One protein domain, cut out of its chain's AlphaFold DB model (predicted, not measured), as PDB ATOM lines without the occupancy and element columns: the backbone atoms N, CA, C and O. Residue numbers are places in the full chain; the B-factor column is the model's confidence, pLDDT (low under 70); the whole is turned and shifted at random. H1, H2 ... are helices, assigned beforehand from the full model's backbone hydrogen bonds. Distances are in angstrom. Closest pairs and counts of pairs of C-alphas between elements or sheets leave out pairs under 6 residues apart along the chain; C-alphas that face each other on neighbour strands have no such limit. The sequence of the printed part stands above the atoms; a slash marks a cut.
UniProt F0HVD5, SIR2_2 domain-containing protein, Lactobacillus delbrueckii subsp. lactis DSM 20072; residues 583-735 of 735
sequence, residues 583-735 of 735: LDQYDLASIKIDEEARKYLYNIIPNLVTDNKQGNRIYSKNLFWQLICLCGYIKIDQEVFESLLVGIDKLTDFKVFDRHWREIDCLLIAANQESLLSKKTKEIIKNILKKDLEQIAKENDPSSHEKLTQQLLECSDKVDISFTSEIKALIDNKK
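What this domain is: This is residues 583 to 735 of the 735 residues of the protein "SIR2_2 domain-containing protein" of Lactobacillus delbrueckii subsp. lactis DSM 20072 (UniProt F0HVD5). Two rows of helices pack side by side as a slab, with H1, H3 and H5 in one row and H2, H4 and H6, running against them, in the other; H7 is at the far end of the slab, close to H5 and H6. H1 and H7 are the helices farthest from the middle. The printed part has 153 residues with seven named helices, H1 to H7 in chain order, and no named strand; the class is all helix. It is compact, with a radius of gyration of the C-alphas of 15.8 A and spans of 50 by 39 by 31 A.

Where its parts are: After residues 583 to 594, which hold no named element, H1 runs from residue 595, C-alpha at (20.505, -37.478, -36.868), to 610, over 23.9 A. H2 is residues 623 to 631, 12.2 A, and H3 residues 638 to 651, 19.9 A. H4, residues 654 to 673, covers 27.9 A and has a kink of 68 degrees near residue 661. H5 is residues 679 to 696, 25.8 A, and H6 residues 703 to 715, 19.7 A. H7, residues 721 to 733, covers 18.7 A and ends with C-alpha 733 at (-21.153, -21.863, -13.780).

How they stand to each other: H3, H4, H5 and H6 form an up-and-down bundle, each running against the one before it. H4 touches H6, the same way, closest at the C-alphas of Asp 665 and Leu 708, 5.7 A. The hairpin of H5 and H6 touches at a shallow tilt of 22 degrees, closest at the C-alphas of Leu 689 and Leu 712, 5.9 A. H5, with residues 681 to 688 alone, touches H3, closest at the C-alphas of Asp 649 and Ile 688, 5.6 A. H3 touches H1 at a shallow tilt of 17 degrees, the same way, closest at the C-alphas of Val 609 and Gly 647, 5.3 A. H4, with residues 660 to 667 alone, touches H2, closest at the C-alphas of Cys 629 and Glu 663, 4.8 A. H7 and H6 are close but not clearly touching, their closest C-alphas, Gln 710 and Thr 724, 7.9 A apart. Each O i to N i+4 pair is within hydrogen-bond range in H2, H3 and H5; the counts are 10 of 12 in H1, 12 of 16 in H4, 7 of 9 in H6 and 8 of 9 in H7.

The domain as a whole: The two C-alphas farthest apart, Glu 596 and Asn 733, are 50.8 A apart. The printed part has no cut. The link from H1 to H2 is long, 12 residues. Mean pLDDT of the printed part is 81.7; it is under 70 at residues 612 to 616, 653 to 655, 700 to 705 and 717 to 735.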
ATOM      1  N   LEU A 583      13.555 -17.829 -29.025       94.94
ATOM      2  CA  LEU A 583      12.843 -18.644 -30.017       94.94
ATOM      3  C   LEU A 583      11.604 -17.981 -30.644       94.94
ATOM      4  O   LEU A 583      11.326 -18.255 -31.804       94.94
ATOM      5  N   ASP A 584      10.901 -17.081 -29.945       92.19
ATOM      6  CA  ASP A 584       9.641 -16.446 -30.400       92.19
ATOM      7  C   ASP A 584       9.767 -15.664 -31.729       92.19
ATOM      8  O   ASP A 584       8.761 -15.283 -32.321       92.19
ATOM      9  N   GLN A 585      10.990 -15.418 -32.206       93.06
ATOM     10  CA  GLN A 585      11.267 -14.794 -33.505       93.06
ATOM     11  C   GLN A 585      11.274 -15.774 -34.694       93.06
ATOM     12  O   GLN A 585      11.418 -15.327 -35.832       93.06
ATOM     13  N   TYR A 586      11.173 -17.082 -34.449       93.19
ATOM     14  CA  TYR A 586      11.182 -18.124 -35.476       93.19
ATOM     15  C   TYR A 586       9.823 -18.816 -35.566       93.19
ATOM     16  O   TYR A 586       9.104 -18.938 -34.573       93.19
ATOM     17  N   ASP A 587       9.498 -19.321 -36.754       90.62
ATOM     18  CA  ASP A 587       8.291 -20.113 -36.965       90.62
ATOM     19  C   ASP A 587       8.381 -21.466 -36.234       90.62
ATOM     20  O   ASP A 587       9.461 -22.051 -36.090       90.62
ATOM     21  N   LEU A 588       7.234 -21.986 -35.793       91.25
ATOM     22  CA  LEU A 588       7.143 -23.320 -35.193       91.25
ATOM     23  C   LEU A 588       7.542 -24.406 -36.208       91.25
ATOM     24  O   LEU A 588       7.358 -24.233 -37.412       91.25
ATOM     25  N   ALA A 589       8.116 -25.509 -35.716       89.06
ATOM     26  CA  ALA A 589       8.606 -26.640 -36.522       89.06
ATOM     27  C   ALA A 589       9.499 -26.270 -37.735       89.06
ATOM     28  O   ALA A 589       9.585 -27.012 -38.722       89.06
ATOM     29  N   SER A 590      10.183 -25.125 -37.693       91.31
ATOM     30  CA  SER A 590      10.944 -24.608 -38.837       91.31
ATOM     31  C   SER A 590      12.423 -24.998 -38.813       91.31
ATOM     32  O   SER A 590      13.044 -25.159 -39.867       91.31
ATOM     33  N   ILE A 591      12.995 -25.205 -37.624       95.31
ATOM     34  CA  ILE A 591      14.438 -25.382 -37.437       95.31
ATOM     35  C   ILE A 591      14.820 -26.858 -37.592       95.31
ATOM     36  O   ILE A 591      14.291 -27.734 -36.911       95.31
ATOM     37  N   LYS A 592      15.769 -27.157 -38.481       96.06
ATOM     38  CA  LYS A 592      16.236 -28.531 -38.728       96.06
ATOM     39  C   LYS A 592      17.233 -28.994 -37.666       96.06
ATOM     40  O   LYS A 592      18.062 -28.208 -37.212       96.06
ATOM     41  N   ILE A 593      17.213 -30.289 -37.360       97.50
ATOM     42  CA  ILE A 593      18.210 -30.985 -36.531       97.50
ATOM     43  C   ILE A 593      18.818 -32.148 -37.327       97.50
ATOM     44  O   ILE A 593      18.157 -32.681 -38.221       97.50
ATOM     45  N   ASP A 594      20.064 -32.522 -37.032       97.06
ATOM     46  CA  ASP A 594      20.685 -33.712 -37.627       97.06
ATOM     47  C   ASP A 594      20.293 -35.019 -36.904       97.06
ATOM     48  O   ASP A 594      19.557 -35.036 -35.912       97.06
ATOM     49  N   GLU A 595      20.770 -36.149 -37.431       96.69
ATOM     50  CA  GLU A 595      20.505 -37.478 -36.868       96.69
ATOM     51  C   GLU A 595      21.117 -37.678 -35.471       96.69
ATOM     52  O   GLU A 595      20.524 -38.354 -34.630       96.69
ATOM     53  N   GLU A 596      22.275 -37.082 -35.180       97.50
ATOM     54  CA  GLU A 596      22.923 -37.217 -33.868       97.50
ATOM     55  C   GLU A 596      22.207 -36.379 -32.801       97.50
ATOM     56  O   GLU A 596      22.013 -36.835 -31.675       97.50
ATOM     57  N   ALA A 597      21.721 -35.192 -33.162       97.69
ATOM     58  CA  ALA A 597      20.846 -34.358 -32.350       97.69
ATOM     59  C   ALA A 597      19.542 -35.088 -32.017       97.69
ATOM     60  O   ALA A 597      19.099 -35.084 -30.871       97.69
ATOM     61  N   ARG A 598      18.956 -35.786 -32.990       96.75
ATOM     62  CA  ARG A 598      17.759 -36.606 -32.775       96.75
ATOM     63  C   ARG A 598      18.022 -37.781 -31.827       96.75
ATOM     64  O   ARG A 598      17.261 -37.980 -30.884       96.75
ATOM     65  N   LYS A 599      19.121 -38.523 -32.017       97.12
ATOM     66  CA  LYS A 599      19.574 -39.566 -31.069       97.12
ATOM     67  C   LYS A 599      19.773 -39.013 -29.665       97.12
ATOM     68  O   LYS A 599      19.389 -39.649 -28.688       97.12
ATOM     69  N   TYR A 600      20.338 -37.817 -29.566       97.94
ATOM     70  CA  TYR A 600      20.510 -37.137 -28.296       97.94
ATOM     71  C   TYR A 600      19.164 -36.839 -27.618       97.94
ATOM     72  O   TYR A 600      19.020 -37.148 -26.437       97.94
ATOM     73  N   LEU A 601      18.148 -36.372 -28.356       98.00
ATOM     74  CA  LEU A 601      16.788 -36.200 -27.823       98.00
ATOM     75  C   LEU A 601      16.212 -37.506 -27.255       98.00
ATOM     76  O   LEU A 601      15.704 -37.507 -26.133       98.00
ATOM     77  N   TYR A 602      16.339 -38.625 -27.978       95.81
ATOM     78  CA  TYR A 602      15.892 -39.937 -27.487       95.81
ATOM     79  C   TYR A 602      16.544 -40.336 -26.163       95.81
ATOM     80  O   TYR A 602      15.886 -40.933 -25.311       95.81
ATOM     81  N   ASN A 603      17.817 -39.989 -25.984       95.56
ATOM     82  CA  ASN A 603      18.565 -40.324 -24.780       95.56
ATOM     83  C   ASN A 603      18.176 -39.443 -23.587       95.56
ATOM     84  O   ASN A 603      18.032 -39.959 -22.481       95.56
ATOM     85  N   ILE A 604      17.986 -38.134 -23.787       96.62
ATOM     86  CA  ILE A 604      17.764 -37.203 -22.667       96.62
ATOM     87  C   ILE A 604      16.309 -37.150 -22.190       96.62
ATOM     88  O   ILE A 604      16.073 -36.900 -21.009       96.62
ATOM     89  N   ILE A 605      15.316 -37.400 -23.058       95.81
ATOM     90  CA  ILE A 605      13.894 -37.311 -22.673       95.81
ATOM     91  C   ILE A 605      13.569 -38.232 -21.483       95.81
ATOM     92  O   ILE A 605      13.000 -37.743 -20.504       95.81
ATOM     93  N   PRO A 606      13.940 -39.530 -21.483       94.00
ATOM     94  CA  PRO A 606      13.684 -40.406 -20.341       94.00
ATOM     95  C   PRO A 606      14.356 -39.928 -19.048       94.00
ATOM     96  O   PRO A 606      13.747 -40.020 -17.980       94.00
ATOM     97  N   ASN A 607      15.572 -39.384 -19.137       93.38
ATOM     98  CA  ASN A 607      16.320 -38.880 -17.983       93.38
ATOM     99  C   ASN A 607      15.594 -37.689 -17.347       93.38
ATOM    100  O   ASN A 607      15.315 -37.690 -16.150       93.38
ATOM    101  N   LEU A 608      15.173 -36.726 -18.169       92.00
ATOM    102  CA  LEU A 608      14.445 -35.540 -17.716       92.00
ATOM    103  C   LEU A 608      13.047 -35.870 -17.167       92.00
ATOM    104  O   LEU A 608      12.567 -35.196 -16.261       92.00
ATOM    105  N   VAL A 609      12.391 -36.913 -17.684       89.00
ATOM    106  CA  VAL A 609      11.072 -37.365 -17.200       89.00
ATOM    107  C   VAL A 609      11.166 -38.126 -15.878       89.00
ATOM    108  O   VAL A 609      10.256 -38.066 -15.051       89.00
ATOM    109  N   THR A 610      12.235 -38.895 -15.682       83.50
ATOM    110  CA  THR A 610      12.423 -39.690 -14.459       83.50
ATOM    111  C   THR A 610      12.892 -38.846 -13.276       83.50
ATOM    112  O   THR A 610      12.581 -39.181 -12.131       83.50
ATOM    113  N   ASP A 611      13.544 -37.717 -13.542       74.31
ATOM    114  CA  ASP A 611      14.021 -36.744 -12.559       74.31
ATOM    115  C   ASP A 611      12.888 -35.882 -11.948       74.31
ATOM    116  O   ASP A 611      12.887 -34.655 -11.994       74.31
ATOM    117  N   ASN A 612      11.876 -36.537 -11.367       54.31
ATOM    118  CA  ASN A 612      10.642 -35.903 -10.884       54.31
ATOM    119  C   ASN A 612      10.684 -35.504  -9.389       54.31
ATOM    120  O   ASN A 612       9.720 -34.977  -8.834       54.31
ATOM    121  N   LYS A 613      11.794 -35.773  -8.686       51.53
ATOM    122  CA  LYS A 613      11.981 -35.380  -7.279       51.53
ATOM    123  C   LYS A 613      12.779 -34.087  -7.221       51.53
ATOM    124  O   LYS A 613      14.000 -34.101  -7.104       51.53
ATOM    125  N   GLN A 614      12.065 -32.967  -7.288       47.31
ATOM    126  CA  GLN A 614      12.631 -31.634  -7.096       47.31
ATOM    127  C   GLN A 614      13.310 -31.534  -5.721       47.31
ATOM    128  O   GLN A 614      12.656 -31.362  -4.693       47.31
ATOM    129  N   GLY A 615      14.637 -31.639  -5.714       54.59
ATOM    130  CA  GLY A 615      15.470 -31.019  -4.690       54.59
ATOM    131  C   GLY A 615      15.486 -29.493  -4.848       54.59
ATOM    132  O   GLY A 615      14.848 -28.937  -5.743       54.59
ATOM    133  N   ASN A 616      16.264 -28.807  -4.012       61.66
ATOM    134  CA  ASN A 616      16.464 -27.349  -4.041       61.66
ATOM    135  C   ASN A 616      17.301 -26.853  -5.250       61.66
ATOM    136  O   ASN A 616      18.002 -25.852  -5.130       61.66
ATOM    137  N   ARG A 617      17.254 -27.545  -6.398       79.12
ATOM    138  CA  ARG A 617      17.968 -27.147  -7.621       79.12
ATOM    139  C   ARG A 617      17.342 -25.869  -8.188       79.12
ATOM    140  O   ARG A 617      16.116 -25.745  -8.247       79.12
ATOM    141  N   ILE A 618      18.186 -24.921  -8.568       76.50
ATOM    142  CA  ILE A 618      17.849 -23.611  -9.123       76.50
ATOM    143  C   ILE A 618      17.915 -23.646 -10.648       76.50
ATOM    144  O   ILE A 618      16.942 -23.258 -11.291       76.50
ATOM    145  N   TYR A 619      19.018 -24.129 -11.224       79.06
ATOM    146  CA  TYR A 619      19.284 -23.991 -12.660       79.06
ATOM    147  C   TYR A 619      18.690 -25.131 -13.491       79.06
ATOM    148  O   TYR A 619      18.172 -24.910 -14.577       79.06
ATOM    149  N   SER A 620      18.714 -26.360 -12.976       81.44
ATOM    150  CA  SER A 620      18.256 -27.560 -13.695       81.44
ATOM    151  C   SER A 620      16.787 -27.923 -13.450       81.44
ATOM    152  O   SER A 620      16.273 -28.885 -14.020       81.44
ATOM    153  N   LYS A 621      16.072 -27.149 -12.624       81.44
ATOM    154  CA  LYS A 621      14.705 -27.470 -12.182       81.44
ATOM    155  C   LYS A 621      13.686 -27.584 -13.319       81.44
ATOM    156  O   LYS A 621      12.723 -28.338 -13.191       81.44
ATOM    157  N   ASN A 622      13.862 -26.820 -14.397       86.94
ATOM    158  CA  ASN A 622      12.879 -26.704 -15.477       86.94
ATOM    159  C   ASN A 622      13.349 -27.324 -16.807       86.94
ATOM    160  O   ASN A 622      12.720 -27.066 -17.833       86.94
ATOM    161  N   LEU A 623      14.396 -28.161 -16.801       91.25
ATOM    162  CA  LEU A 623      15.022 -28.692 -18.023       91.25
ATOM    163  C   LEU A 623      14.050 -29.421 -18.952       91.25
ATOM    164  O   LEU A 623      14.086 -29.208 -20.162       91.25
ATOM    165  N   PHE A 624      13.137 -30.232 -18.407       92.81
ATOM    166  CA  PHE A 624      12.113 -30.883 -19.228       92.81
ATOM    167  C   PHE A 624      11.242 -29.856 -19.964       92.81
ATOM    168  O   PHE A 624      10.996 -29.990 -21.156       92.81
ATOM    169  N   TRP A 625      10.826 -28.785 -19.287       92.44
ATOM    170  CA  TRP A 625       9.987 -27.742 -19.880       92.44
ATOM    171  C   TRP A 625      10.756 -26.850 -20.857       92.44
ATOM    172  O   TRP A 625      10.183 -26.394 -21.844       92.44
ATOM    173  N   GLN A 626      12.057 -26.646 -20.639       94.50
ATOM    174  CA  GLN A 626      12.940 -26.005 -21.619       94.50
ATOM    175  C   GLN A 626      13.033 -26.855 -22.887       94.50
ATOM    176  O   GLN A 626      12.946 -26.322 -23.993       94.50
ATOM    177  N   LEU A 627      13.120 -28.179 -22.733       96.31
ATOM    178  CA  LEU A 627      13.096 -29.104 -23.856       96.31
ATOM    179  C   LEU A 627      11.751 -29.076 -24.597       96.31
ATOM    180  O   LEU A 627      11.756 -29.004 -25.822       96.31
ATOM    181  N   ILE A 628      10.612 -29.058 -23.893       96.06
ATOM    182  CA  ILE A 628       9.293 -28.879 -24.532       96.06
ATOM    183  C   ILE A 628       9.246 -27.564 -25.315       96.06
ATOM    184  O   ILE A 628       8.822 -27.562 -26.469       96.06
ATOM    185  N   CYS A 629       9.734 -26.466 -24.723       96.38
ATOM    186  CA  CYS A 629       9.820 -25.176 -25.401       96.38
ATOM    187  C   CYS A 629      10.634 -25.277 -26.696       96.38
ATOM    188  O   CYS A 629      10.160 -24.829 -27.733       96.38
ATOM    189  N   LEU A 630      11.827 -25.878 -26.659       97.44
ATOM    190  CA  LEU A 630      12.685 -26.040 -27.835       97.44
ATOM    191  C   LEU A 630      12.016 -26.894 -28.921       97.44
ATOM    192  O   LEU A 630      11.989 -26.496 -30.086       97.44
ATOM    193  N   CYS A 631      11.431 -28.029 -28.531       97.19
ATOM    194  CA  CYS A 631      10.761 -28.982 -29.420       97.19
ATOM    195  C   CYS A 631       9.536 -28.409 -30.148       97.19
ATOM    196  O   CYS A 631       9.130 -28.974 -31.157       97.19
ATOM    197  N   GLY A 632       8.974 -27.281 -29.701       96.19
ATOM    198  CA  GLY A 632       7.957 -26.549 -30.467       96.19
ATOM    199  C   GLY A 632       8.499 -25.857 -31.729       96.19
ATOM    200  O   GLY A 632       7.749 -25.618 -32.671       96.19
ATOM    201  N   TYR A 633       9.797 -25.546 -31.787       97.06
ATOM    202  CA  TYR A 633      10.401 -24.781 -32.890       97.06
ATOM    203  C   TYR A 633      11.299 -25.631 -33.792       97.06
ATOM    204  O   TYR A 633      11.510 -25.279 -34.954       97.06
ATOM    205  N   ILE A 634      11.822 -26.749 -33.285       96.81
ATOM    206  CA  ILE A 634      12.639 -27.682 -34.067       96.81
ATOM    207  C   ILE A 634      11.784 -28.779 -34.715       96.81
ATOM    208  O   ILE A 634      10.733 -29.160 -34.204       96.81
ATOM    209  N   LYS A 635      12.254 -29.324 -35.838       94.94
ATOM    210  CA  LYS A 635      11.642 -30.485 -36.489       94.94
ATOM    211  C   LYS A 635      11.948 -31.753 -35.702       94.94
ATOM    212  O   LYS A 635      13.102 -32.173 -35.627       94.94
ATOM    213  N   ILE A 636      10.904 -32.369 -35.161       96.31
ATOM    214  CA  ILE A 636      10.956 -33.652 -34.455       96.31
ATOM    215  C   ILE A 636      10.159 -34.710 -35.218       96.31
ATOM    216  O   ILE A 636       9.328 -34.387 -36.063       96.31
ATOM    217  N   ASP A 637      10.412 -35.981 -34.922       95.19
ATOM    218  CA  ASP A 637       9.652 -37.090 -35.490       95.19
ATOM    219  C   ASP A 637       8.600 -37.641 -34.516       95.19
ATOM    220  O   ASP A 637       8.410 -37.161 -33.393       95.19
ATOM    221  N   GLN A 638       7.899 -38.673 -34.984       95.06
ATOM    222  CA  GLN A 638       6.813 -39.321 -34.267       95.06
ATOM    223  C   GLN A 638       7.246 -39.888 -32.908       95.06
ATOM    224  O   GLN A 638       6.499 -39.777 -31.937       95.06
ATOM    225  N   GLU A 639       8.421 -40.510 -32.820       94.50
ATOM    226  CA  GLU A 639       8.855 -41.193 -31.598       94.50
ATOM    227  C   GLU A 639       9.356 -40.194 -30.544       94.50
ATOM    228  O   GLU A 639       9.047 -40.352 -29.355       94.50
ATOM    229  N   VAL A 640      10.065 -39.134 -30.959       96.31
ATOM    230  CA  VAL A 640      10.424 -38.017 -30.071       96.31
ATOM    231  C   VAL A 640       9.151 -37.372 -29.524       96.31
ATOM    232  O   VAL A 640       9.007 -37.244 -28.308       96.31
ATOM    233  N   PHE A 641       8.191 -37.034 -30.390       96.69
ATOM    234  CA  PHE A 641       6.928 -36.419 -29.975       96.69
ATOM    235  C   PHE A 641       6.130 -37.303 -29.004       96.69
ATOM    236  O   PHE A 641       5.660 -36.830 -27.968       96.69
ATOM    237  N   GLU A 642       6.028 -38.606 -29.280       94.94
ATOM    238  CA  GLU A 642       5.393 -39.565 -28.372       94.94
ATOM    239  C   GLU A 642       6.071 -39.607 -27.000       94.94
ATOM    240  O   GLU A 642       5.386 -39.619 -25.975       94.94
ATOM    241  N   SER A 643       7.403 -39.596 -26.969       95.06
ATOM    242  CA  SER A 643       8.177 -39.619 -25.726       95.06
ATOM    243  C   SER A 643       7.962 -38.350 -24.897       95.06
ATOM    244  O   SER A 643       7.792 -38.435 -23.678       95.06
ATOM    245  N   LEU A 644       7.888 -37.184 -25.548       95.75
ATOM    246  CA  LEU A 644       7.569 -35.910 -24.898       95.75
ATOM    247  C   LEU A 644       6.149 -35.907 -24.322       95.75
ATOM    248  O   LEU A 644       5.974 -35.517 -23.171       95.75
ATOM    249  N   LEU A 645       5.147 -36.397 -25.063       93.75
ATOM    250  CA  LEU A 645       3.766 -36.488 -24.568       93.75
ATOM    251  C   LEU A 645       3.639 -37.416 -23.355       93.75
ATOM    252  O   LEU A 645       2.944 -37.081 -22.398       93.75
ATOM    253  N   VAL A 646       4.326 -38.564 -23.363       92.44
ATOM    254  CA  VAL A 646       4.391 -39.451 -22.187       92.44
ATOM    255  C   VAL A 646       5.044 -38.734 -21.003       92.44
ATOM    256  O   VAL A 646       4.612 -38.913 -19.863       92.44
ATOM    257  N   GLY A 647       6.078 -37.932 -21.258       91.62
ATOM    258  CA  GLY A 647       6.716 -37.091 -20.251       91.62
ATOM    259  C   GLY A 647       5.766 -36.053 -19.659       91.62
ATOM    260  O   GLY A 647       5.636 -35.993 -18.439       91.62
ATOM    261  N   ILE A 648       5.049 -35.310 -20.510       91.12
ATOM    262  CA  ILE A 648       4.032 -34.333 -20.097       91.12
ATOM    263  C   ILE A 648       2.992 -35.028 -19.216       91.12
ATOM    264  O   ILE A 648       2.805 -34.614 -18.080       91.12
ATOM    265  N   ASP A 649       2.399 -36.132 -19.683       88.44
ATOM    266  CA  ASP A 649       1.382 -36.872 -18.930       88.44
ATOM    267  C   ASP A 649       1.876 -37.310 -17.536       88.44
ATOM    268  O   ASP A 649       1.120 -37.263 -16.563       88.44
ATOM    269  N   LYS A 650       3.150 -37.700 -17.400       87.50
ATOM    270  CA  LYS A 650       3.747 -38.101 -16.112       87.50
ATOM    271  C   LYS A 650       4.076 -36.932 -15.184       87.50
ATOM    272  O   LYS A 650       3.958 -37.092 -13.970       87.50
ATOM    273  N   LEU A 651       4.558 -35.819 -15.731       81.44
ATOM    274  CA  LEU A 651       5.115 -34.695 -14.968       81.44
ATOM    275  C   LEU A 651       4.086 -33.615 -14.628       81.44
ATOM    276  O   LEU A 651       4.336 -32.787 -13.755       81.44
ATOM    277  N   THR A 652       2.939 -33.594 -15.299       70.69
ATOM    278  CA  THR A 652       1.900 -32.607 -15.011       70.69
ATOM    279  C   THR A 652       1.165 -32.927 -13.716       70.69
ATOM    280  O   THR A 652       0.387 -33.883 -13.647       70.69
ATOM    281  N   ASP A 653       1.378 -32.078 -12.712       69.12
ATOM    282  CA  ASP A 653       0.423 -31.834 -11.637       69.12
ATOM    283  C   ASP A 653      -0.331 -30.513 -11.870       69.12
ATOM    284  O   ASP A 653      -0.048 -29.761 -12.807       69.12
ATOM    285  N   PHE A 654      -1.302 -30.232 -11.002       61.41
ATOM    286  CA  PHE A 654      -2.182 -29.068 -11.099       61.41
ATOM    287  C   PHE A 654      -1.445 -27.720 -11.273       61.41
ATOM    288  O   PHE A 654      -1.896 -26.891 -12.051       61.41
ATOM    289  N   LYS A 655      -0.287 -27.496 -10.633       68.75
ATOM    290  CA  LYS A 655       0.452 -26.215 -10.717       68.75
ATOM    291  C   LYS A 655       1.376 -26.119 -11.929       68.75
ATOM    292  O   LYS A 655       1.855 -25.037 -12.265       68.75
ATOM    293  N   VAL A 656       1.696 -27.256 -12.534       73.56
ATOM    294  CA  VAL A 656       2.631 -27.353 -13.657       73.56
ATOM    295  C   VAL A 656       1.968 -26.912 -14.961       73.56
ATOM    296  O   VAL A 656       2.619 -26.230 -15.750       73.56
ATOM    297  N   PHE A 657       0.685 -27.232 -15.165       74.56
ATOM    298  CA  PHE A 657      -0.055 -26.795 -16.354       74.56
ATOM    299  C   PHE A 657      -0.158 -25.270 -16.447       74.56
ATOM    300  O   PHE A 657       0.235 -24.724 -17.471       74.56
ATOM    301  N   ASP A 658      -0.566 -24.575 -15.379       75.38
ATOM    302  CA  ASP A 658      -0.655 -23.103 -15.377       75.38
ATOM    303  C   ASP A 658       0.694 -22.439 -15.708       75.38
ATOM    304  O   ASP A 658       0.782 -21.469 -16.459       75.38
ATOM    305  N   ARG A 659       1.798 -23.010 -15.215       82.38
ATOM    306  CA  ARG A 659       3.133 -22.466 -15.478       82.38
ATOM    307  C   ARG A 659       3.619 -22.713 -16.907       82.38
ATOM    308  O   ARG A 659       4.348 -21.871 -17.432       82.38
ATOM    309  N   HIS A 660       3.285 -23.863 -17.494       87.25
ATOM    310  CA  HIS A 660       3.911 -24.358 -18.726       87.25
ATOM    311  C   HIS A 660       2.940 -24.582 -19.896       87.25
ATOM    312  O   HIS A 660       3.280 -25.238 -20.885       87.25
ATOM    313  N   TRP A 661       1.717 -24.045 -19.810       85.88
ATOM    314  CA  TRP A 661       0.683 -24.246 -20.828       85.88
ATOM    315  C   TRP A 661       1.146 -23.806 -22.218       85.88
ATOM    316  O   TRP A 661       0.842 -24.459 -23.214       85.88
ATOM    317  N   ARG A 662       1.922 -22.717 -22.296       88.75
ATOM    318  CA  ARG A 662       2.346 -22.127 -23.567       88.75
ATOM    319  C   ARG A 662       3.407 -22.980 -24.260       88.75
ATOM    320  O   ARG A 662       3.449 -23.017 -25.482       88.75
ATOM    321  N   GLU A 663       4.300 -23.634 -23.517       92.06
ATOM    322  CA  GLU A 663       5.252 -24.609 -24.065       92.06
ATOM    323  C   GLU A 663       4.508 -25.801 -24.684       92.06
ATOM    324  O   GLU A 663       4.830 -26.211 -25.799       92.06
ATOM    325  N   ILE A 664       3.483 -26.314 -23.993       91.75
ATOM    326  CA  ILE A 664       2.667 -27.440 -24.472       91.75
ATOM    327  C   ILE A 664       1.861 -27.036 -25.715       91.75
ATOM    328  O   ILE A 664       1.865 -27.764 -26.704       91.75
ATOM    329  N   ASP A 665       1.222 -25.862 -25.691       90.50
ATOM    330  CA  ASP A 665       0.464 -25.291 -26.812       90.50
ATOM    331  C   ASP A 665       1.321 -25.206 -28.086       90.50
ATOM    332  O   ASP A 665       0.969 -25.765 -29.126       90.50
ATOM    333  N   CYS A 666       2.511 -24.601 -27.987       92.50
ATOM    334  CA  CYS A 666       3.451 -24.502 -29.105       92.50
ATOM    335  C   CYS A 666       3.859 -25.879 -29.657       92.50
ATOM    336  O   CYS A 666       3.898 -26.053 -30.875       92.50
ATOM    337  N   LEU A 667       4.132 -26.860 -28.787       95.50
ATOM    338  CA  LEU A 667       4.488 -28.218 -29.205       95.50
ATOM    339  C   LEU A 667       3.342 -28.907 -29.962       95.50
ATOM    340  O   LEU A 667       3.583 -29.570 -30.970       95.50
ATOM    341  N   LEU A 668       2.098 -28.762 -29.498       92.75
ATOM    342  CA  LEU A 668       0.930 -29.377 -30.136       92.75
ATOM    343  C   LEU A 668       0.631 -28.759 -31.505       92.75
ATOM    344  O   LEU A 668       0.356 -29.492 -32.457       92.75
ATOM    345  N   ILE A 669       0.743 -27.433 -31.626       91.62
ATOM    346  CA  ILE A 669       0.601 -26.729 -32.908       91.62
ATOM    347  C   ILE A 669       1.665 -27.222 -33.897       91.62
ATOM    348  O   ILE A 669       1.329 -27.592 -35.024       91.62
ATOM    349  N   ALA A 670       2.927 -27.290 -33.466       93.19
ATOM    350  CA  ALA A 670       4.038 -27.802 -34.268       93.19
ATOM    351  C   ALA A 670       3.806 -29.257 -34.717       93.19
ATOM    352  O   ALA A 670       3.968 -29.596 -35.889       93.19
ATOM    353  N   ALA A 671       3.342 -30.115 -33.806       91.94
ATOM    354  CA  ALA A 671       3.042 -31.511 -34.102       91.94
ATOM    355  C   ALA A 671       1.891 -31.681 -35.104       91.94
ATOM    356  O   ALA A 671       1.926 -32.590 -35.934       91.94
ATOM    357  N   ASN A 672       0.878 -30.811 -35.054       89.50
ATOM    358  CA  ASN A 672      -0.203 -30.803 -36.035       89.50
ATOM    359  C   ASN A 672       0.307 -30.394 -37.430       89.50
ATOM    360  O   ASN A 672      -0.029 -31.043 -38.419       89.50
ATOM    361  N   GLN A 673       1.168 -29.371 -37.507       90.12
ATOM    362  CA  GLN A 673       1.788 -28.916 -38.760       90.12
ATOM    363  C   GLN A 673       2.642 -30.011 -39.418       90.12
ATOM    364  O   GLN A 673       2.574 -30.201 -40.632       90.12
ATOM    365  N   GLU A 674       3.386 -30.778 -38.622       91.25
ATOM    366  CA  GLU A 674       4.246 -31.870 -39.099       91.25
ATOM    367  C   GLU A 674       3.511 -33.229 -39.192       91.25
ATOM    368  O   GLU A 674       4.133 -34.256 -39.447       91.25
ATOM    369  N   SER A 675       2.179 -33.263 -39.029       91.56
ATOM    370  CA  SER A 675       1.355 -34.485 -39.133       91.56
ATOM    371  C   SER A 675       1.728 -35.614 -38.149       91.56
ATOM    372  O   SER A 675       1.597 -36.794 -38.471       91.56
ATOM    373  N   LEU A 676       2.139 -35.268 -36.923       92.81
ATOM    374  CA  LEU A 676       2.583 -36.213 -35.880       92.81
ATOM    375  C   LEU A 676       1.444 -36.753 -34.981       92.81
ATOM    376  O   LEU A 676       1.664 -37.531 -34.044       92.81
ATOM    377  N   LEU A 677       0.194 -36.354 -35.247       89.44
ATOM    378  CA  LEU A 677      -0.994 -36.755 -34.481       89.44
ATOM    379  C   LEU A 677      -1.488 -38.165 -34.867       89.44
ATOM    380  O   LEU A 677      -2.578 -38.355 -35.414       89.44
ATOM    381  N   SER A 678      -0.678 -39.185 -34.581       89.12
ATOM    382  CA  SER A 678      -1.047 -40.601 -34.708       89.12
ATOM    383  C   SER A 678      -2.187 -41.022 -33.764       89.12
ATOM    384  O   SER A 678      -2.458 -40.391 -32.744       89.12
ATOM    385  N   LYS A 679      -2.825 -42.173 -34.019       85.56
ATOM    386  CA  LYS A 679      -3.850 -42.725 -33.105       85.56
ATOM    387  C   LYS A 679      -3.341 -42.865 -31.661       85.56
ATOM    388  O   LYS A 679      -4.093 -42.631 -30.722       85.56
ATOM    389  N   LYS A 680      -2.072 -43.245 -31.486       88.12
ATOM    390  CA  LYS A 680      -1.444 -43.430 -30.171       88.12
ATOM    391  C   LYS A 680      -1.250 -42.098 -29.444       88.12
ATOM    392  O   LYS A 680      -1.612 -41.999 -28.277       88.12
ATOM    393  N   THR A 681      -0.732 -41.076 -30.127       89.06
ATOM    394  CA  THR A 681      -0.538 -39.739 -29.530       89.06
ATOM    395  C   THR A 681      -1.863 -39.109 -29.122       89.06
ATOM    396  O   THR A 681      -1.961 -38.577 -28.021       89.06
ATOM    397  N   LYS A 682      -2.915 -39.266 -29.934       86.25
ATOM    398  CA  LYS A 682      -4.263 -38.782 -29.607       86.25
ATOM    399  C   LYS A 682      -4.827 -39.387 -28.322       86.25
ATOM    400  O   LYS A 682      -5.477 -38.680 -27.560       86.25
ATOM    401  N   GLU A 683      -4.568 -40.665 -28.040       85.19
ATOM    402  CA  GLU A 683      -4.973 -41.274 -26.763       85.19
ATOM    403  C   GLU A 683      -4.209 -40.690 -25.566       85.19
ATOM    404  O   GLU A 683      -4.804 -40.449 -24.517       85.19
ATOM    405  N   ILE A 684      -2.916 -40.388 -25.720       88.06
ATOM    406  CA  ILE A 684      -2.138 -39.717 -24.664       88.06
ATOM    407  C   ILE A 684      -2.665 -38.290 -24.445       88.06
ATOM    408  O   ILE A 684      -2.905 -37.891 -23.308       88.06
ATOM    409  N   ILE A 685      -2.941 -37.554 -25.526       86.50
ATOM    410  CA  ILE A 685      -3.531 -36.208 -25.482       86.50
ATOM    411  C   ILE A 685      -4.886 -36.223 -24.764       86.50
ATOM    412  O   ILE A 685      -5.147 -35.334 -23.960       86.50
ATOM    413  N   LYS A 686      -5.730 -37.245 -24.962       83.81
ATOM    414  CA  LYS A 686      -6.996 -37.389 -24.214       83.81
ATOM    415  C   LYS A 686      -6.780 -37.519 -22.705       83.81
ATOM    416  O   LYS A 686      -7.575 -36.976 -21.938       83.81
ATOM    417  N   ASN A 687      -5.731 -38.217 -22.271       83.88
ATOM    418  CA  ASN A 687      -5.401 -38.335 -20.848       83.88
ATOM    419  C   ASN A 687      -4.927 -36.997 -20.267       83.88
ATOM    420  O   ASN A 687      -5.375 -36.614 -19.187       83.88
ATOM    421  N   ILE A 688      -4.088 -36.269 -21.009       86.25
ATOM    422  CA  ILE A 688      -3.626 -34.922 -20.646       86.25
ATOM    423  C   ILE A 688      -4.821 -33.960 -20.565       86.25
ATOM    424  O   ILE A 688      -4.999 -33.295 -19.549       86.25
ATOM    425  N   LEU A 689      -5.699 -33.961 -21.574       83.19
ATOM    426  CA  LEU A 689      -6.929 -33.161 -21.611       83.19
ATOM    427  C   LEU A 689      -7.830 -33.438 -20.407       83.19
ATOM    428  O   LEU A 689      -8.386 -32.513 -19.823       83.19
ATOM    429  N   LYS A 690      -7.971 -34.705 -20.002       80.94
ATOM    430  CA  LYS A 690      -8.742 -35.052 -18.804       80.94
ATOM    431  C   LYS A 690      -8.155 -34.393 -17.549       80.94
ATOM    432  O   LYS A 690      -8.915 -33.858 -16.750       80.94
ATOM    433  N   LYS A 691      -6.828 -34.420 -17.382       80.44
ATOM    434  CA  LYS A 691      -6.139 -33.789 -16.242       80.44
ATOM    435  C   LYS A 691      -6.278 -32.264 -16.250       80.44
ATOM    436  O   LYS A 691      -6.484 -31.681 -15.191       80.44
ATOM    437  N   ASP A 692      -6.203 -31.646 -17.426       79.38
ATOM    438  CA  ASP A 692      -6.373 -30.200 -17.607       79.38
ATOM    439  C   ASP A 692      -7.812 -29.747 -17.279       79.38
ATOM    440  O   ASP A 692      -8.019 -28.827 -16.492       79.38
ATOM    441  N   LEU A 693      -8.832 -30.480 -17.747       78.00
ATOM    442  CA  LEU A 693     -10.236 -30.219 -17.389       78.00
ATOM    443  C   LEU A 693     -10.509 -30.393 -15.884       78.00
ATOM    444  O   LEU A 693     -11.249 -29.607 -15.291       78.00
ATOM    445  N   GLU A 694      -9.901 -31.400 -15.244       76.00
ATOM    446  CA  GLU A 694      -9.961 -31.566 -13.785       76.00
ATOM    447  C   GLU A 694      -9.334 -30.380 -13.027       76.00
ATOM    448  O   GLU A 694      -9.696 -30.162 -11.867       76.00
ATOM    449  N   GLN A 695      -8.411 -29.632 -13.648       72.62
ATOM    450  CA  GLN A 695      -7.802 -28.431 -13.071       72.62
ATOM    451  C   GLN A 695      -8.685 -27.199 -13.232       72.62
ATOM    452  O   GLN A 695      -8.907 -26.491 -12.249       72.62
ATOM    453  N   ILE A 696      -9.255 -26.982 -14.422       74.00
ATOM    454  CA  ILE A 696     -10.217 -25.894 -14.667       74.00
ATOM    455  C   ILE A 696     -11.350 -25.932 -13.634       74.00
ATOM    456  O   ILE A 696     -11.731 -24.898 -13.094       74.00
ATOM    457  N   ALA A 697     -11.834 -27.128 -13.287       71.69
ATOM    458  CA  ALA A 697     -12.883 -27.311 -12.283       71.69
ATOM    459  C   ALA A 697     -12.472 -26.923 -10.841       71.69
ATOM    460  O   ALA A 697     -13.334 -26.786  -9.975       71.69
ATOM    461  N   LYS A 698     -11.171 -26.782 -10.551       71.81
ATOM    462  CA  LYS A 698     -10.626 -26.505  -9.207       71.81
ATOM    463  C   LYS A 698     -10.116 -25.076  -9.026       71.81
ATOM    464  O   LYS A 698      -9.890 -24.676  -7.882       71.81
ATOM    465  N   GLU A 699      -9.917 -24.317 -10.102       71.00
ATOM    466  CA  GLU A 699      -9.351 -22.966 -10.048       71.00
ATOM    467  C   GLU A 699     -10.400 -21.851 -10.029       71.00
ATOM    468  O   GLU A 699     -11.528 -21.992 -10.491       71.00
ATOM    469  N   ASN A 700     -10.012 -20.701  -9.469       65.25
ATOM    470  CA  ASN A 700     -10.863 -19.511  -9.427       65.25
ATOM    471  C   ASN A 700     -10.769 -18.643 -10.699       65.25
ATOM    472  O   ASN A 700     -11.687 -17.855 -10.920       65.25
ATOM    473  N   ASP A 701      -9.692 -18.764 -11.488       66.94
ATOM    474  CA  ASP A 701      -9.440 -18.019 -12.735       66.94
ATOM    475  C   ASP A 701      -8.695 -18.916 -13.750       66.94
ATOM    476  O   ASP A 701      -7.468 -18.897 -13.799       66.94
ATOM    477  N   PRO A 702      -9.415 -19.726 -14.546       65.12
ATOM    478  CA  PRO A 702      -8.823 -20.710 -15.456       65.12
ATOM    479  C   PRO A 702      -8.391 -20.120 -16.814       65.12
ATOM    480  O   PRO A 702      -8.218 -20.862 -17.784       65.12
ATOM    481  N   SER A 703      -8.260 -18.796 -16.944       67.00
ATOM    482  CA  SER A 703      -8.035 -18.129 -18.238       67.00
ATOM    483  C   SER A 703      -6.740 -18.549 -18.956       67.00
ATOM    484  O   SER A 703      -6.706 -18.566 -20.187       67.00
ATOM    485  N   SER A 704      -5.697 -18.955 -18.225       63.22
ATOM    486  CA  SER A 704      -4.456 -19.524 -18.782       63.22
ATOM    487  C   SER A 704      -4.656 -20.911 -19.412       63.22
ATOM    488  O   SER A 704      -3.952 -21.269 -20.357       63.22
ATOM    489  N   HIS A 705      -5.649 -21.664 -18.939       69.38
ATOM    490  CA  HIS A 705      -5.944 -23.028 -19.371       69.38
ATOM    491  C   HIS A 705      -6.869 -23.089 -20.588       69.38
ATOM    492  O   HIS A 705      -6.723 -23.995 -21.400       69.38
ATOM    493  N   GLU A 706      -7.759 -22.107 -20.786       73.50
ATOM    494  CA  GLU A 706      -8.750 -22.120 -21.880       73.50
ATOM    495  C   GLU A 706      -8.109 -22.380 -23.253       73.50
ATOM    496  O   GLU A 706      -8.591 -23.213 -24.026       73.50
ATOM    497  N   LYS A 707      -6.987 -21.708 -23.540       76.25
ATOM    498  CA  LYS A 707      -6.283 -21.855 -24.817       76.25
ATOM    499  C   LYS A 707      -5.646 -23.239 -24.972       76.25
ATOM    500  O   LYS A 707      -5.784 -23.856 -26.027       76.25
ATOM    501  N   LEU A 708      -4.997 -23.746 -23.923       81.25
ATOM    502  CA  LEU A 708      -4.411 -25.087 -23.934       81.25
ATOM    503  C   LEU A 708      -5.493 -26.164 -24.090       81.25
ATOM    504  O   LEU A 708      -5.335 -27.077 -24.899       81.25
ATOM    505  N   THR A 709      -6.607 -26.046 -23.365       81.12
ATOM    506  CA  THR A 709      -7.727 -26.988 -23.441       81.12
ATOM    507  C   THR A 709      -8.324 -27.028 -24.845       81.12
ATOM    508  O   THR A 709      -8.588 -28.114 -25.363       81.12
ATOM    509  N   GLN A 710      -8.511 -25.867 -25.484       79.25
ATOM    510  CA  GLN A 710      -8.969 -25.789 -26.875       79.25
ATOM    511  C   GLN A 710      -7.998 -26.516 -27.811       79.25
ATOM    512  O   GLN A 710      -8.430 -27.370 -28.589       79.25
ATOM    513  N   GLN A 711      -6.693 -26.272 -27.671       84.25
ATOM    514  CA  GLN A 711      -5.687 -26.919 -28.512       84.25
ATOM    515  C   GLN A 711      -5.641 -28.442 -28.309       84.25
ATOM    516  O   GLN A 711      -5.582 -29.206 -29.275       84.25
ATOM    517  N   LEU A 712      -5.715 -28.906 -27.059       82.94
ATOM    518  CA  LEU A 712      -5.793 -30.328 -26.717       82.94
ATOM    519  C   LEU A 712      -7.051 -30.984 -27.310       82.94
ATOM    520  O   LEU A 712      -6.987 -32.115 -27.800       82.94
ATOM    521  N   LEU A 713      -8.190 -30.284 -27.287       81.75
ATOM    522  CA  LEU A 713      -9.448 -30.769 -27.848       81.75
ATOM    523  C   LEU A 713      -9.354 -30.936 -29.368       81.75
ATOM    524  O   LEU A 713      -9.703 -32.010 -29.871       81.75
ATOM    525  N   GLU A 714      -8.831 -29.930 -30.075       80.69
ATOM    526  CA  GLU A 714      -8.589 -29.967 -31.524       80.69
ATOM    527  C   GLU A 714      -7.708 -31.155 -31.919       80.69
ATOM    528  O   GLU A 714      -8.054 -31.919 -32.820       80.69
ATOM    529  N   CYS A 715      -6.609 -31.377 -31.194       82.44
ATOM    530  CA  CYS A 715      -5.694 -32.480 -31.475       82.44
ATOM    531  C   CYS A 715      -6.270 -33.869 -31.126       82.44
ATOM    532  O   CYS A 715      -5.711 -34.877 -31.556       82.44
ATOM    533  N   SER A 716      -7.369 -33.956 -30.364       72.62
ATOM    534  CA  SER A 716      -7.951 -35.217 -29.864       72.62
ATOM    535  C   SER A 716      -9.065 -35.833 -30.734       72.62
ATOM    536  O   SER A 716      -9.640 -36.853 -30.339       72.62
ATOM    537  N   ASP A 717      -9.358 -35.252 -31.906       65.31
ATOM    538  CA  ASP A 717     -10.462 -35.609 -32.828       65.31
ATOM    539  C   ASP A 717     -11.887 -35.423 -32.256       65.31
ATOM    540  O   ASP A 717     -12.831 -36.071 -32.710       65.31
ATOM    541  N   LYS A 718     -12.079 -34.558 -31.249       55.31
ATOM    542  CA  LYS A 718     -13.367 -34.390 -30.536       55.31
ATOM    543  C   LYS A 718     -14.176 -33.133 -30.886       55.31
ATOM    544  O   LYS A 718     -15.085 -32.781 -30.137       55.31
ATOM    545  N   VAL A 719     -13.898 -32.447 -31.992       46.72
ATOM    546  CA  VAL A 719     -14.636 -31.216 -32.319       46.72
ATOM    547  C   VAL A 719     -16.059 -31.537 -32.802       46.72
ATOM    548  O   VAL A 719     -16.288 -31.786 -33.982       46.72
ATOM    549  N   ASP A 720     -17.015 -31.483 -31.875       47.81
ATOM    550  CA  ASP A 720     -18.368 -30.988 -32.134       47.81
ATOM    551  C   ASP A 720     -18.518 -29.637 -31.413       47.81
ATOM    552  O   ASP A 720     -18.008 -29.437 -30.307       47.81
ATOM    553  N   ILE A 721     -19.200 -28.685 -32.046       47.72
ATOM    554  CA  ILE A 721     -19.311 -27.277 -31.622       47.72
ATOM    555  C   ILE A 721     -19.952 -27.159 -30.216       47.72
ATOM    556  O   ILE A 721     -19.730 -26.174 -29.511       47.72
ATOM    557  N   SER A 722     -20.666 -28.198 -29.768       46.25
ATOM    558  CA  SER A 722     -21.302 -28.326 -28.448       46.25
ATOM    559  C   SER A 722     -20.330 -28.349 -27.255       46.25
ATOM    560  O   SER A 722     -20.652 -27.794 -26.202       46.25
ATOM    561  N   PHE A 723     -19.113 -28.888 -27.406       55.59
ATOM    562  CA  PHE A 723     -18.134 -28.970 -26.306       55.59
ATOM    563  C   PHE A 723     -17.526 -27.608 -25.942       55.59
ATOM    564  O   PHE A 723     -17.187 -27.361 -24.788       55.59
ATOM    565  N   THR A 724     -17.434 -26.689 -26.908       53.09
ATOM    566  CA  THR A 724     -16.896 -25.335 -26.673       53.09
ATOM    567  C   THR A 724     -17.831 -24.531 -25.767       53.09
ATOM    568  O   THR A 724     -17.381 -23.813 -24.877       53.09
ATOM    569  N   SER A 725     -19.148 -24.697 -25.942       56.56
ATOM    570  CA  SER A 725     -20.160 -24.148 -25.036       56.56
ATOM    571  C   SER A 725     -20.165 -24.811 -23.656       56.56
ATOM    572  O   SER A 725     -20.440 -24.123 -22.681       56.56
ATOM    573  N   GLU A 726     -19.834 -26.102 -23.546       59.97
ATOM    574  CA  GLU A 726     -19.733 -26.808 -22.257       59.97
ATOM    575  C   GLU A 726     -18.483 -26.416 -21.458       59.97
ATOM    576  O   GLU A 726     -18.582 -26.235 -20.248       59.97
ATOM    577  N   ILE A 727     -17.333 -26.210 -22.111       59.59
ATOM    578  CA  ILE A 727     -16.119 -25.681 -21.463       59.59
ATOM    579  C   ILE A 727     -16.367 -24.252 -20.970       59.59
ATOM    580  O   ILE A 727     -16.086 -23.949 -19.813       59.59
ATOM    581  N   LYS A 728     -16.983 -23.397 -21.799       58.44
ATOM    582  CA  LYS A 728     -17.429 -22.065 -21.361       58.44
ATOM    583  C   LYS A 728     -18.415 -22.145 -20.201       58.44
ATOM    584  O   LYS A 728     -18.264 -21.415 -19.234       58.44
ATOM    585  N   ALA A 729     -19.370 -23.072 -20.242       60.66
ATOM    586  CA  ALA A 729     -20.321 -23.270 -19.153       60.66
ATOM    587  C   ALA A 729     -19.670 -23.801 -17.864       60.66
ATOM    588  O   ALA A 729     -20.134 -23.431 -16.790       60.66
ATOM    589  N   LEU A 730     -18.626 -24.633 -17.941       59.94
ATOM    590  CA  LEU A 730     -17.825 -25.085 -16.792       59.94
ATOM    591  C   LEU A 730     -17.067 -23.920 -16.143       59.94
ATOM    592  O   LEU A 730     -17.054 -23.805 -14.920       59.94
ATOM    593  N   ILE A 731     -16.502 -23.036 -16.967       56.00
ATOM    594  CA  ILE A 731     -15.818 -21.813 -16.529       56.00
ATOM    595  C   ILE A 731     -16.825 -20.814 -15.923       56.00
ATOM    596  O   ILE A 731     -16.578 -20.253 -14.856       56.00
ATOM    597  N   ASP A 732     -17.991 -20.645 -16.552       55.28
ATOM    598  CA  ASP A 732     -19.000 -19.651 -16.171       55.28
ATOM    599  C   ASP A 732     -19.898 -20.087 -14.985       55.28
ATOM    600  O   ASP A 732     -20.377 -19.227 -14.244       55.28
ATOM    601  N   ASN A 733     -20.150 -21.391 -14.761       50.03
ATOM    602  CA  ASN A 733     -21.153 -21.863 -13.780       50.03
ATOM    603  C   ASN A 733     -20.637 -22.372 -12.417       50.03
ATOM    604  O   ASN A 733     -21.476 -22.746 -11.596       50.03
ATOM    605  N   LYS A 734     -19.329 -22.377 -12.117       51.78
ATOM    606  CA  LYS A 734     -18.767 -22.819 -10.810       51.78
ATOM    607  C   LYS A 734     -19.481 -24.039 -10.174       51.78
ATOM    608  O   LYS A 734     -19.965 -23.949  -9.038       51.78
ATOM    609  N   LYS A 735     -19.567 -25.173 -10.875       38.28
ATOM    610  CA  LYS A 735     -20.038 -26.439 -10.287       38.28
ATOM    611  C   LYS A 735     -19.144 -27.613 -10.620       38.28
ATOM    612  O   LYS A 735     -18.957 -27.864 -11.827       38.28
TER     613      LYS A 735